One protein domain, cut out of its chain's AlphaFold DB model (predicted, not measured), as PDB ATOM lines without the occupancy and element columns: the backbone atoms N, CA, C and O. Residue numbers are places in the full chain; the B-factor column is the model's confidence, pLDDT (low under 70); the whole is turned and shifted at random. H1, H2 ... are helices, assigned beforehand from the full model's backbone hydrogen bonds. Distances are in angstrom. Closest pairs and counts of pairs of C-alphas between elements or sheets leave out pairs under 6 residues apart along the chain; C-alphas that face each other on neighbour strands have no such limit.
ATOM      1  N   ASP A 211     191.834 164.641 167.986       81.38
ATOM      2  CA  ASP A 211     190.855 165.234 168.896       81.38
ATOM      3  C   ASP A 211     189.483 165.402 168.224       81.38
ATOM      4  O   ASP A 211     188.471 165.018 168.809       81.38
ATOM      5  N   ARG A 212     189.434 165.876 166.972       83.94
ATOM      6  CA  ARG A 212     188.189 165.968 166.189       83.94
ATOM      7  C   ARG A 212     187.564 164.603 165.945       83.94
ATOM      8  O   ARG A 212     186.350 164.463 166.083       83.94
ATOM      9  N   HIS A 213     188.385 163.604 165.618       86.12
ATOM     10  CA  HIS A 213     187.922 162.225 165.473       86.12
ATOM     11  C   HIS A 213     187.267 161.731 166.771       86.12
ATOM     12  O   HIS A 213     186.128 161.266 166.759       86.12
ATOM     13  N   ALA A 214     187.935 161.930 167.909       87.19
ATOM     14  CA  ALA A 214     187.423 161.509 169.206       87.19
ATOM     15  C   ALA A 214     186.119 162.229 169.607       87.19
ATOM     16  O   ALA A 214     185.207 161.601 170.149       87.19
ATOM     17  N   VAL A 215     185.989 163.526 169.298       87.75
ATOM     18  CA  VAL A 215     184.743 164.289 169.502       87.75
ATOM     19  C   VAL A 215     183.610 163.734 168.643       87.75
ATOM     20  O   VAL A 215     182.506 163.533 169.151       87.75
ATOM     21  N   HIS A 216     183.881 163.450 167.369       88.81
ATOM     22  CA  HIS A 216     182.891 162.874 166.466       88.81
ATOM     23  C   HIS A 216     182.410 161.505 166.968       88.81
ATOM     24  O   HIS A 216     181.209 161.302 167.137       88.81
ATOM     25  N   VAL A 217     183.326 160.601 167.330       87.81
ATOM     26  CA  VAL A 217     182.983 159.289 167.911       87.81
ATOM     27  C   VAL A 217     182.149 159.447 169.187       87.81
ATOM     28  O   VAL A 217     181.136 158.768 169.358       87.81
ATOM     29  N   ALA A 218     182.495 160.395 170.063       88.75
ATOM     30  CA  ALA A 218     181.721 160.670 171.270       88.75
ATOM     31  C   ALA A 218     180.292 161.171 170.986       88.75
ATOM     32  O   ALA A 218     179.388 160.902 171.783       88.75
ATOM     33  N   GLN A 219     180.075 161.907 169.892       88.56
ATOM     34  CA  GLN A 219     178.741 162.316 169.436       88.56
ATOM     35  C   GLN A 219     177.964 161.128 168.866       88.56
ATOM     36  O   GLN A 219     176.805 160.932 169.232       88.56
ATOM     37  N   MET A 220     178.620 160.296 168.054       88.19
ATOM     38  CA  MET A 220     178.026 159.085 167.487       88.19
ATOM     39  C   MET A 220     177.550 158.113 168.574       88.19
ATOM     40  O   MET A 220     176.434 157.607 168.484       88.19
ATOM     41  N   ILE A 221     178.324 157.933 169.651       88.31
ATOM     42  CA  ILE A 221     177.904 157.137 170.820       88.31
ATOM     43  C   ILE A 221     176.631 157.718 171.447       88.31
ATOM     44  O   ILE A 221     175.703 156.976 171.751       88.31
ATOM     45  N   SER A 222     176.547 159.039 171.624       86.94
ATOM     46  CA  SER A 222     175.354 159.667 172.209       86.94
ATOM     47  C   SER A 222     174.111 159.549 171.328       86.94
ATOM     48  O   SER A 222     173.015 159.373 171.857       86.94
ATOM     49  N   LEU A 223     174.266 159.604 170.005       87.44
ATOM     50  CA  LEU A 223     173.168 159.343 169.070       87.44
ATOM     51  C   LEU A 223     172.719 157.880 169.148       87.44
ATOM     52  O   LEU A 223     171.520 157.613 169.276       87.44
ATOM     53  N   ALA A 224     173.672 156.947 169.165       85.88
ATOM     54  CA  ALA A 224     173.400 155.520 169.292       85.88
ATOM     55  C   ALA A 224     172.663 155.185 170.601       85.88
ATOM     56  O   ALA A 224     171.655 154.489 170.576       85.88
ATOM     57  N   GLN A 225     173.067 155.784 171.729       83.56
ATOM     58  CA  GLN A 225     172.396 155.637 173.030       83.56
ATOM     59  C   GLN A 225     170.911 156.036 173.012       83.56
ATOM     60  O   GLN A 225     170.112 155.507 173.784       83.56
ATOM     61  N   SER A 226     170.534 156.985 172.151       82.38
ATOM     62  CA  SER A 226     169.147 157.449 172.020       82.38
ATOM     63  C   SER A 226     168.307 156.613 171.049       82.38
ATOM     64  O   SER A 226     167.077 156.685 171.085       82.38
ATOM     65  N   THR A 227     168.952 155.804 170.206       82.38
ATOM     66  CA  THR A 227     168.302 155.074 169.116       82.38
ATOM     67  C   THR A 227     168.049 153.637 169.539       82.38
ATOM     68  O   THR A 227     168.985 152.880 169.773       82.38
ATOM     69  N   LYS A 228     166.776 153.248 169.626       80.88
ATOM     70  CA  LYS A 228     166.383 151.860 169.895       80.88
ATOM     71  C   LYS A 228     166.514 151.036 168.623       80.88
ATOM     72  O   LYS A 228     165.868 151.354 167.627       80.88
ATOM     73  N   ILE A 229     167.301 149.975 168.688       77.25
ATOM     74  CA  ILE A 229     167.443 148.970 167.636       77.25
ATOM     75  C   ILE A 229     166.828 147.657 168.132       77.25
ATOM     76  O   ILE A 229     166.604 147.479 169.331       77.25
ATOM     77  N   SER A 230     166.433 146.800 167.190       64.56
ATOM     78  CA  SER A 230     165.726 145.548 167.452       64.56
ATOM     79  C   SER A 230     166.441 144.643 168.460       64.56
ATOM     80  O   SER A 230     167.644 144.746 168.682       64.56
ATOM     81  N   ASP A 231     165.637 143.758 169.041       62.12
ATOM     82  CA  ASP A 231     165.968 142.811 170.102       62.12
ATOM     83  C   ASP A 231     167.190 141.929 169.773       62.12
ATOM     84  O   ASP A 231     167.353 141.494 168.632       62.12
ATOM     85  N   ASP A 232     168.014 141.620 170.778       59.88
ATOM     86  CA  ASP A 232     169.226 140.782 170.680       59.88
ATOM     87  C   ASP A 232     168.935 139.281 170.442       59.88
ATOM     88  O   ASP A 232     169.816 138.430 170.573       59.88
ATOM     89  N   GLY A 233     167.687 138.942 170.112       59.44
ATOM     90  CA  GLY A 233     167.182 137.572 170.037       59.44
ATOM     91  C   GLY A 233     166.934 136.918 171.406       59.44
ATOM     92  O   GLY A 233     166.347 135.838 171.440       59.44
ATOM     93  N   ASN A 234     167.315 137.569 172.515       57.06
ATOM     94  CA  ASN A 234     167.176 137.095 173.897       57.06
ATOM     95  C   ASN A 234     166.226 137.957 174.759       57.06
ATOM     96  O   ASN A 234     166.052 137.656 175.942       57.06
ATOM     97  N   GLY A 235     165.578 138.985 174.201       59.03
ATOM     98  CA  GLY A 235     164.573 139.801 174.892       59.03
ATOM     99  C   GLY A 235     165.097 141.126 175.460       59.03
ATOM    100  O   GLY A 235     164.344 141.817 176.158       59.03
ATOM    101  N   ASN A 236     166.363 141.493 175.209       67.69
ATOM    102  CA  ASN A 236     166.914 142.783 175.618       67.69
ATOM    103  C   ASN A 236     166.898 143.798 174.469       67.69
ATOM    104  O   ASN A 236     167.495 143.609 173.409       67.69
ATOM    105  N   VAL A 237     166.301 144.964 174.731       76.31
ATOM    106  CA  VAL A 237     166.327 146.093 173.794       76.31
ATOM    107  C   VAL A 237     167.756 146.630 173.680       76.31
ATOM    108  O   VAL A 237     168.368 147.001 174.686       76.31
ATOM    109  N   LEU A 238     168.271 146.720 172.456       80.06
ATOM    110  CA  LEU A 238     169.576 147.308 172.169       80.06
ATOM    111  C   LEU A 238     169.440 148.789 171.795       80.06
ATOM    112  O   LEU A 238     168.474 149.223 171.165       80.06
ATOM    113  N   ALA A 239     170.420 149.579 172.213       80.00
ATOM    114  CA  ALA A 239     170.691 150.909 171.698       80.00
ATOM    115  C   ALA A 239     171.831 150.802 170.686       80.00
ATOM    116  O   ALA A 239     172.811 150.105 170.940       80.00
ATOM    117  N   GLY A 240     171.745 151.470 169.545       82.88
ATOM    118  CA  GLY A 240     172.795 151.303 168.551       82.88
ATOM    119  C   GLY A 240     172.637 152.172 167.331       82.88
ATOM    120  O   GLY A 240     171.957 153.198 167.353       82.88
ATOM    121  N   SER A 241     173.266 151.740 166.245       80.50
ATOM    122  CA  SER A 241     173.145 152.416 164.969       80.50
ATOM    123  C   SER A 241     172.863 151.496 163.792       80.50
ATOM    124  O   SER A 241     173.228 150.330 163.825       80.50
ATOM    125  N   TYR A 242     172.272 152.047 162.728       79.25
ATOM    126  CA  TYR A 242     172.118 151.348 161.446       79.25
ATOM    127  C   TYR A 242     173.351 151.485 160.535       79.25
ATOM    128  O   TYR A 242     173.358 150.939 159.437       79.25
ATOM    129  N   TRP A 243     174.371 152.249 160.953       79.44
ATOM    130  CA  TRP A 243     175.578 152.506 160.158       79.44
ATOM    131  C   TRP A 243     176.766 151.616 160.544       79.44
ATOM    132  O   TRP A 243     177.617 151.369 159.696       79.44
ATOM    133  N   SER A 244     176.852 151.149 161.795       79.31
ATOM    134  CA  SER A 244     177.858 150.169 162.227       79.31
ATOM    135  C   SER A 244     177.442 149.435 163.509       79.31
ATOM    136  O   SER A 244     176.911 150.042 164.447       79.31
ATOM    137  N   ASP A 245     177.776 148.145 163.565       80.62
ATOM    138  CA  ASP A 245     177.594 147.272 164.731       80.62
ATOM    139  C   ASP A 245     178.522 147.638 165.902       80.62
ATOM    140  O   ASP A 245     178.258 147.277 167.052       80.62
ATOM    141  N   ASP A 246     179.585 148.408 165.648       82.69
ATOM    142  CA  ASP A 246     180.550 148.828 166.672       82.69
ATOM    143  C   ASP A 246     179.912 149.708 167.757       82.69
ATOM    144  O   ASP A 246     180.392 149.750 168.896       82.69
ATOM    145  N   PHE A 247     178.807 150.381 167.416       83.50
ATOM    146  CA  PHE A 247     178.042 151.264 168.298       83.50
ATOM    147  C   PHE A 247     176.863 150.569 168.989       83.50
ATOM    148  O   PHE A 247     176.057 151.247 169.625       83.50
ATOM    149  N   SER A 248     176.747 149.246 168.889       82.75
ATOM    150  CA  SER A 248     175.699 148.479 169.566       82.75
ATOM    151  C   SER A 248     175.995 148.322 171.061       82.75
ATOM    152  O   SER A 248     177.084 147.905 171.460       82.75
ATOM    153  N   MET A 249     175.016 148.661 171.900       83.25
ATOM    154  CA  MET A 249     175.092 148.622 173.363       83.25
ATOM    155  C   MET A 249     173.709 148.348 173.989       83.25
ATOM    156  O   MET A 249     172.692 148.490 173.319       83.25
ATOM    157  N   PRO A 250     173.607 147.972 175.274       83.25
ATOM    158  CA  PRO A 250     172.304 147.766 175.921       83.25
ATOM    159  C   PRO A 250     171.471 149.059 176.012       83.25
ATOM    160  O   PRO A 250     171.998 150.103 176.401       83.25
ATOM    161  N   PHE A 251     170.166 149.023 175.716       82.50
ATOM    162  CA  PHE A 251     169.314 150.210 175.851       82.50
ATOM    163  C   PHE A 251     169.008 150.515 177.322       82.50
ATOM    164  O   PHE A 251     168.337 149.753 178.019       82.50
ATOM    165  N   LEU A 252     169.451 151.680 177.797       80.06
ATOM    166  CA  LEU A 252     169.151 152.145 179.148       80.06
ATOM    167  C   LEU A 252     167.835 152.931 179.157       80.06
ATOM    168  O   LEU A 252     167.793 154.106 178.808       80.06
ATOM    169  N   ALA A 253     166.751 152.302 179.615       77.25
ATOM    170  CA  ALA A 253     165.510 153.008 179.927       77.25
ATOM    171  C   ALA A 253     165.591 153.682 181.309       77.25
ATOM    172  O   ALA A 253     166.217 153.153 182.235       77.25
ATOM    173  N   LYS A 254     164.926 154.831 181.472       75.25
ATOM    174  CA  LYS A 254     164.776 155.486 182.778       75.25
ATOM    175  C   LYS A 254     163.843 154.663 183.674       75.25
ATOM    176  O   LYS A 254     162.710 154.383 183.278       75.25
ATOM    177  N   GLY A 255     164.300 154.301 184.873       74.19
ATOM    178  CA  GLY A 255     163.481 153.579 185.853       74.19
ATOM    179  C   GLY A 255     162.318 154.428 186.385       74.19
ATOM    180  O   GLY A 255     162.436 155.649 186.489       74.19
ATOM    181  N   LYS A 256     161.191 153.793 186.750       67.75
ATOM    182  CA  LYS A 256     159.985 154.491 187.250       67.75
ATOM    183  C   LYS A 256     160.234 155.313 188.526       67.75
ATOM    184  O   LYS A 256     159.606 156.350 188.695       67.75
ATOM    185  N   GLU A 257     161.177 154.886 189.367       71.19
ATOM    186  CA  GLU A 257     161.566 155.557 190.620       71.19
ATOM    187  C   GLU A 257     162.952 156.229 190.539       71.19
ATOM    188  O   GLU A 257     163.474 156.735 191.528       71.19
ATOM    189  N   GLU A 258     163.572 156.254 189.354       73.50
ATOM    190  CA  GLU A 258     164.931 156.763 189.172       73.50
ATOM    191  C   GLU A 258     164.955 158.294 189.012       73.50
ATOM    192  O   GLU A 258     164.293 158.881 188.140       73.50
ATOM    193  N   GLY A 259     165.781 158.961 189.822       76.44
ATOM    194  CA  GLY A 259     166.051 160.388 189.696       76.44
ATOM    195  C   GLY A 259     166.735 160.734 188.367       76.44
ATOM    196  O   GLY A 259     167.544 159.976 187.836       76.44
ATOM    197  N   LYS A 260     166.469 161.931 187.817       76.12
ATOM    198  CA  LYS A 260     167.097 162.400 186.557       76.12
ATOM    199  C   LYS A 260     168.637 162.377 186.618       76.12
ATOM    200  O   LYS A 260     169.280 162.160 185.595       76.12
ATOM    201  N   LYS A 261     169.214 162.601 187.805       79.38
ATOM    202  CA  LYS A 261     170.667 162.584 188.037       79.38
ATOM    203  C   LYS A 261     171.255 161.172 187.961       79.38
ATOM    204  O   LYS A 261     172.307 161.002 187.354       79.38
ATOM    205  N   ASP A 262     170.565 160.180 188.511       79.81
ATOM    206  CA  ASP A 262     171.037 158.791 188.530       79.81
ATOM    207  C   ASP A 262     170.965 158.167 187.131       79.81
ATOM    208  O   ASP A 262     171.936 157.561 186.674       79.81
ATOM    209  N   TYR A 263     169.900 158.475 186.382       80.44
ATOM    210  CA  TYR A 263     169.777 158.098 184.972       80.44
ATOM    211  C   TYR A 263     170.909 158.679 184.113       80.44
ATOM    212  O   TYR A 263     171.548 157.967 183.337       80.44
ATOM    213  N   ALA A 264     171.215 159.970 184.290       80.69
ATOM    214  CA  ALA A 264     172.317 160.620 183.584       80.69
ATOM    215  C   ALA A 264     173.683 160.013 183.948       80.69
ATOM    216  O   ALA A 264     174.551 159.899 183.086       80.69
ATOM    217  N   LYS A 265     173.866 159.582 185.203       85.19
ATOM    218  CA  LYS A 265     175.093 158.921 185.661       85.19
ATOM    219  C   LYS A 265     175.287 157.557 184.995       85.19
ATOM    220  O   LYS A 265     176.399 157.262 184.566       85.19
ATOM    221  N   ARG A 266     174.223 156.756 184.846       84.25
ATOM    222  CA  ARG A 266     174.285 155.477 184.110       84.25
ATOM    223  C   ARG A 266     174.602 155.681 182.629       84.25
ATOM    224  O   ARG A 266     175.458 154.987 182.090       84.25
ATOM    225  N   LEU A 267     173.969 156.670 181.996       83.81
ATOM    226  CA  LEU A 267     174.221 157.004 180.593       83.81
ATOM    227  C   LEU A 267     175.667 157.477 180.364       83.81
ATOM    228  O   LEU A 267     176.295 157.110 179.371       83.81
ATOM    229  N   ALA A 268     176.207 158.261 181.301       84.81
ATOM    230  CA  ALA A 268     177.594 158.712 181.270       84.81
ATOM    231  C   ALA A 268     178.586 157.551 181.450       84.81
ATOM    232  O   ALA A 268     179.556 157.484 180.702       84.81
ATOM    233  N   ALA A 269     178.314 156.620 182.371       87.62
ATOM    234  CA  ALA A 269     179.148 155.436 182.581       87.62
ATOM    235  C   ALA A 269     179.181 154.526 181.340       87.62
ATOM    236  O   ALA A 269     180.253 154.125 180.899       87.62
ATOM    237  N   GLN A 270     178.024 154.283 180.714       86.38
ATOM    238  CA  GLN A 270     177.952 153.526 179.460       86.38
ATOM    239  C   GLN A 270     178.693 154.237 178.318       86.38
ATOM    240  O   GLN A 270     179.374 153.601 177.516       86.38
ATOM    241  N   LYS A 271     178.593 155.570 178.242       86.19
ATOM    242  CA  LYS A 271     179.335 156.352 177.249       86.19
ATOM    243  C   LYS A 271     180.847 156.235 177.461       86.19
ATOM    244  O   LYS A 271     181.582 156.134 176.487       86.19
ATOM    245  N   GLU A 272     181.310 156.246 178.706       86.44
ATOM    246  CA  GLU A 272     182.726 156.083 179.049       86.44
ATOM    247  C   GLU A 272     183.249 154.686 178.687       86.44
ATOM    248  O   GLU A 272     184.326 154.566 178.105       86.44
ATOM    249  N   GLU A 273     182.458 153.640 178.931       87.75
ATOM    250  CA  GLU A 273     182.770 152.273 178.500       87.75
ATOM    251  C   GLU A 273     182.912 152.176 176.973       87.75
ATOM    252  O   GLU A 273     183.911 151.658 176.467       87.75
ATOM    253  N   MET A 274     181.975 152.767 176.225       86.06
ATOM    254  CA  MET A 274     182.027 152.795 174.759       86.06
ATOM    255  C   MET A 274     183.200 153.626 174.223       86.06
ATOM    256  O   MET A 274     183.826 153.238 173.240       86.06
ATOM    257  N   LEU A 275     183.554 154.736 174.879       86.75
ATOM    258  CA  LEU A 275     184.743 155.518 174.526       86.75
ATOM    259  C   LEU A 275     186.031 154.722 174.766       86.75
ATOM    260  O   LEU A 275     186.954 154.810 173.963       86.75
ATOM    261  N   ASN A 276     186.091 153.918 175.829       87.88
ATOM    262  CA  ASN A 276     187.233 153.045 176.102       87.88
ATOM    263  C   ASN A 276     187.355 151.897 175.091       87.88
ATOM    264  O   ASN A 276     188.471 151.467 174.807       87.88
ATOM    265  N   LYS A 277     186.228 151.422 174.546       87.56
ATOM    266  CA  LYS A 277     186.186 150.391 173.501       87.56
ATOM    267  C   LYS A 277     186.598 150.933 172.127       87.56
ATOM    268  O   LYS A 277     187.305 150.244 171.400       87.56
ATOM    269  N   LEU A 278     186.141 152.137 171.767       85.56
ATOM    270  CA  LEU A 278     186.247 152.673 170.402       85.56
ATOM    271  C   LEU A 278     187.441 153.609 170.169       85.56
ATOM    272  O   LEU A 278     187.799 153.836 169.017       85.56
ATOM    273  N   LEU A 279     188.055 154.164 171.221       87.31
ATOM    274  CA  LEU A 279     189.159 155.121 171.097       87.31
ATOM    275  C   LEU A 279     190.448 154.617 171.747       87.31
ATOM    276  O   LEU A 279     190.461 154.083 172.861       87.31
ATOM    277  N   SER A 280     191.577 154.887 171.093       87.00
ATOM    278  CA  SER A 280     192.904 154.655 171.666       87.00
ATOM    279  C   SER A 280     193.169 155.562 172.880       87.00
ATOM    280  O   SER A 280     192.487 156.561 173.115       87.00
ATOM    281  N   GLN A 281     194.185 155.236 173.687       84.50
ATOM    282  CA  GLN A 281     194.556 156.056 174.853       84.50
ATOM    283  C   GLN A 281     194.878 157.513 174.465       84.50
ATOM    284  O   GLN A 281     194.395 158.444 175.105       84.50
ATOM    285  N   LYS A 282     195.616 157.710 173.367       83.38
ATOM    286  CA  LYS A 282     196.001 159.036 172.862       83.38
ATOM    287  C   LYS A 282     194.794 159.871 172.414       83.38
ATOM    288  O   LYS A 282     194.750 161.075 172.647       83.38
ATOM    289  N   GLU A 283     193.797 159.243 171.792       84.31
ATOM    290  CA  GLU A 283     192.560 159.918 171.373       84.31
ATOM    291  C   GLU A 283     191.682 160.303 172.565       84.31
ATOM    292  O   GLU A 283     191.079 161.375 172.564       84.31
ATOM    293  N   ARG A 284     191.654 159.474 173.616       84.25
ATOM    294  CA  ARG A 284     190.948 159.787 174.867       84.25
ATOM    295  C   ARG A 284     191.565 160.981 175.595       84.25
ATOM    296  O   ARG A 284     190.833 161.857 176.054       84.25
ATOM    297  N   GLU A 285     192.893 161.057 175.649       84.81
ATOM    298  CA  GLU A 285     193.612 162.222 176.184       84.81
ATOM    299  C   GLU A 285     193.323 163.489 175.357       84.81
ATOM    300  O   GLU A 285     193.040 164.553 175.918       84.81
ATOM    301  N   GLY A 286     193.299 163.363 174.023       83.94
ATOM    302  CA  GLY A 286     192.911 164.442 173.108       83.94
ATOM    303  C   GLY A 286     191.477 164.930 173.330       83.94
ATOM    304  O   GLY A 286     191.241 166.133 173.439       83.94
ATOM    305  N   TYR A 287     190.525 164.008 173.488       85.12
ATOM    306  CA  TYR A 287     189.129 164.322 173.788       85.12
ATOM    307  C   TYR A 287     188.962 165.038 175.133       85.12
ATOM    308  O   TYR A 287     188.231 166.027 175.223       85.12
ATOM    309  N   ALA A 288     189.661 164.581 176.176       85.19
ATOM    310  CA  ALA A 288     189.636 165.227 177.485       85.19
ATOM    311  C   ALA A 288     190.188 166.661 177.420       85.19
ATOM    312  O   ALA A 288     189.577 167.583 177.964       85.19
ATOM    313  N   SER A 289     191.299 166.865 176.699       86.50
ATOM    314  CA  SER A 289     191.868 168.196 176.459       86.50
ATOM    315  C   SER A 289     190.903 169.101 175.690       86.50
ATOM    316  O   SER A 289     190.693 170.249 176.083       86.50
ATOM    317  N   TYR A 290     190.268 168.582 174.633       87.19
ATOM    318  CA  TYR A 290     189.282 169.320 173.846       87.19
ATOM    319  C   TYR A 290     188.097 169.756 174.710       87.19
ATOM    320  O   TYR A 290     187.745 170.932 174.729       87.19
ATOM    321  N   LYS A 291     187.523 168.836 175.491       85.75
ATOM    322  CA  LYS A 291     186.382 169.126 176.367       85.75
ATOM    323  C   LYS A 291     186.725 170.157 177.446       85.75
ATOM    324  O   LYS A 291     185.895 171.000 177.764       85.75
ATOM    325  N   ALA A 292     187.940 170.116 177.993       87.75
ATOM    326  CA  ALA A 292     188.401 171.115 178.955       87.75
ATOM    327  C   ALA A 292     188.519 172.512 178.321       87.75
ATOM    328  O   ALA A 292     188.101 173.497 178.928       87.75
ATOM    329  N   LYS A 293     189.042 172.598 177.089       88.88
ATOM    330  CA  LYS A 293     189.098 173.856 176.326       88.88
ATOM    331  C   LYS A 293     187.700 174.382 176.003       88.88
ATOM    332  O   LYS A 293     187.448 175.564 176.202       88.88
ATOM    333  N   ASP A 294     186.806 173.512 175.544       88.00
ATOM    334  CA  ASP A 294     185.421 173.858 175.217       88.00
ATOM    335  C   ASP A 294     184.663 174.376 176.449       88.00
ATOM    336  O   ASP A 294     184.055 175.443 176.401       88.00
ATOM    337  N   GLN A 295     184.811 173.706 177.598       88.75
ATOM    338  CA  GLN A 295     184.229 174.166 178.860       88.75
ATOM    339  C   GLN A 295     184.801 175.521 179.296       88.75
ATOM    340  O   GLN A 295     184.041 176.400 179.684       88.75
ATOM    341  N   ALA A 296     186.118 175.728 179.191       91.75
ATOM    342  CA  ALA A 296     186.733 177.011 179.529       91.75
ATOM    343  C   ALA A 296     186.238 178.152 178.620       91.75
ATOM    344  O   ALA A 296     186.001 179.264 179.093       91.75
ATOM    345  N   LEU A 297     186.049 177.880 177.322       91.56
ATOM    346  CA  LEU A 297     185.467 178.832 176.373       91.56
ATOM    347  C   LEU A 297     184.001 179.128 176.696       91.56
ATOM    348  O   LEU A 297     183.591 180.291 176.648       91.56
ATOM    349  N   TYR A 298     183.225 178.106 177.058       90.50
ATOM    350  CA  TYR A 298     181.847 178.268 177.504       90.50
ATOM    351  C   TYR A 298     181.767 179.099 178.788       90.50
ATOM    352  O   TYR A 298     181.010 180.063 178.837       90.50
ATOM    353  N   ASP A 299     182.590 178.811 179.796       91.88
ATOM    354  CA  ASP A 299     182.618 179.554 181.059       91.88
ATOM    355  C   ASP A 299     183.032 181.016 180.838       91.88
ATOM    356  O   ASP A 299     182.436 181.929 181.415       91.88
ATOM    357  N   ALA A 300     183.997 181.266 179.946       91.94
ATOM    358  CA  ALA A 300     184.373 182.616 179.531       91.94
ATOM    359  C   ALA A 300     183.223 183.337 178.807       91.94
ATOM    360  O   ALA A 300     182.974 184.522 179.052       91.94
ATOM    361  N   TRP A 301     182.489 182.632 177.941       92.94
ATOM    362  CA  TRP A 301     181.297 183.157 177.279       92.94
ATOM    363  C   TRP A 301     180.186 183.482 178.289       92.94
ATOM    364  O   TRP A 301     179.655 184.592 178.255       92.94
ATOM    365  N   VAL A 302     179.888 182.581 179.232       90.75
ATOM    366  CA  VAL A 302     178.903 182.793 180.305       90.75
ATOM    367  C   VAL A 302     179.304 183.989 181.158       90.75
ATOM    368  O   VAL A 302     178.479 184.863 181.406       90.75
ATOM    369  N   ALA A 303     180.572 184.078 181.565       88.88
ATOM    370  CA  ALA A 303     181.076 185.199 182.350       88.88
ATOM    371  C   ALA A 303     180.946 186.536 181.608       88.88
ATOM    372  O   ALA A 303     180.700 187.553 182.249       88.88
ATOM    373  N   ARG A 304     181.087 186.546 180.277       90.56
ATOM    374  CA  ARG A 304     180.886 187.741 179.450       90.56
ATOM    375  C   ARG A 304     179.413 188.112 179.307       90.56
ATOM    376  O   ARG A 304     179.099 189.288 179.372       90.56
ATOM    377  N   VAL A 305     178.530 187.142 179.073       85.50
ATOM    378  CA  VAL A 305     177.114 187.397 178.756       85.50
ATOM    379  C   VAL A 305     176.289 187.639 180.020       85.50
ATOM    380  O   VAL A 305     175.511 188.588 180.074       85.50
ATOM    381  N   MET A 306     176.497 186.835 181.064       78.81
ATOM    382  CA  MET A 306     175.684 186.856 182.284       78.81
ATOM    383  C   MET A 306     176.147 187.877 183.337       78.81
ATOM    384  O   MET A 306     175.403 188.126 184.276       78.81
ATOM    385  N   LYS A 307     177.338 188.489 183.210       63.44
ATOM    386  CA  LYS A 307     177.761 189.620 184.073       63.44
ATOM    387  C   LYS A 307     177.256 190.990 183.593       63.44
ATOM    388  O   LYS A 307     177.537 191.989 184.244       63.44
ATOM    389  N   THR A 308     176.555 191.052 182.461       55.53
ATOM    390  CA  THR A 308     176.055 192.305 181.859       55.53
ATOM    391  C   THR A 308     174.652 192.714 182.332       55.53
ATOM    392  O   THR A 308     174.044 193.590 181.719       55.53
TER     393      THR A 308
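This is residues 211 to 308 of the 309 residues of the protein "DNA polymerase III subunit epsilon" of Succinatimonas hippei (strain DSM 22608 / JCM 16073 / KCTC 15190 / YIT 12066) (UniProt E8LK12). A long helix, H3, sticks out with residues 292 to 306 as an arm from a body where H1 and H2 cross; the looped stretch of residues 227 to 259 lies at the opposite end. The 98 printed residues hold three named helices, H1, H2, H3 in chain order, and no named strand: all helix. The whole is loose, radius of gyration of the C-alphas 16.4 A, spanning 55 by 36 by 20 A.

H3, residues 281 to 306, touches H1, residues 211 to 226, about perpendicular at 83 degrees; H3 touches H1 with residues 283 to 290 alone, and H1 touches H3 with residues 211 to 215 alone; the closest C-alphas, of Asp 211 and Gly 286, are 4.8 A apart. H1 touches H2, residues 260 to 278, at a steep tilt of 51 degrees, opposite ways; the closest C-alphas, of Ile 221 and Lys 271, are 6.6 A apart. H2 and H3 are close but not clearly touching, the closest C-alphas, of Leu 275 and Arg 284, 7.5 A apart. In H1, H2 and H3 every O i to N i+4 pair is within hydrogen-bond range.

H3 is 36.9 A long, from C-alpha 281 at (194.556, 156.056, 174.853) to C-alpha 306 at (175.684, 186.856, 182.284). H2 is 26.9 A and H1 23.3 A.

The printed part has no cut. The link H1 to H2 is long; H2 to H3 is tight. Residues 230 to 236, 256 and 307 to 308 have pLDDT under 70.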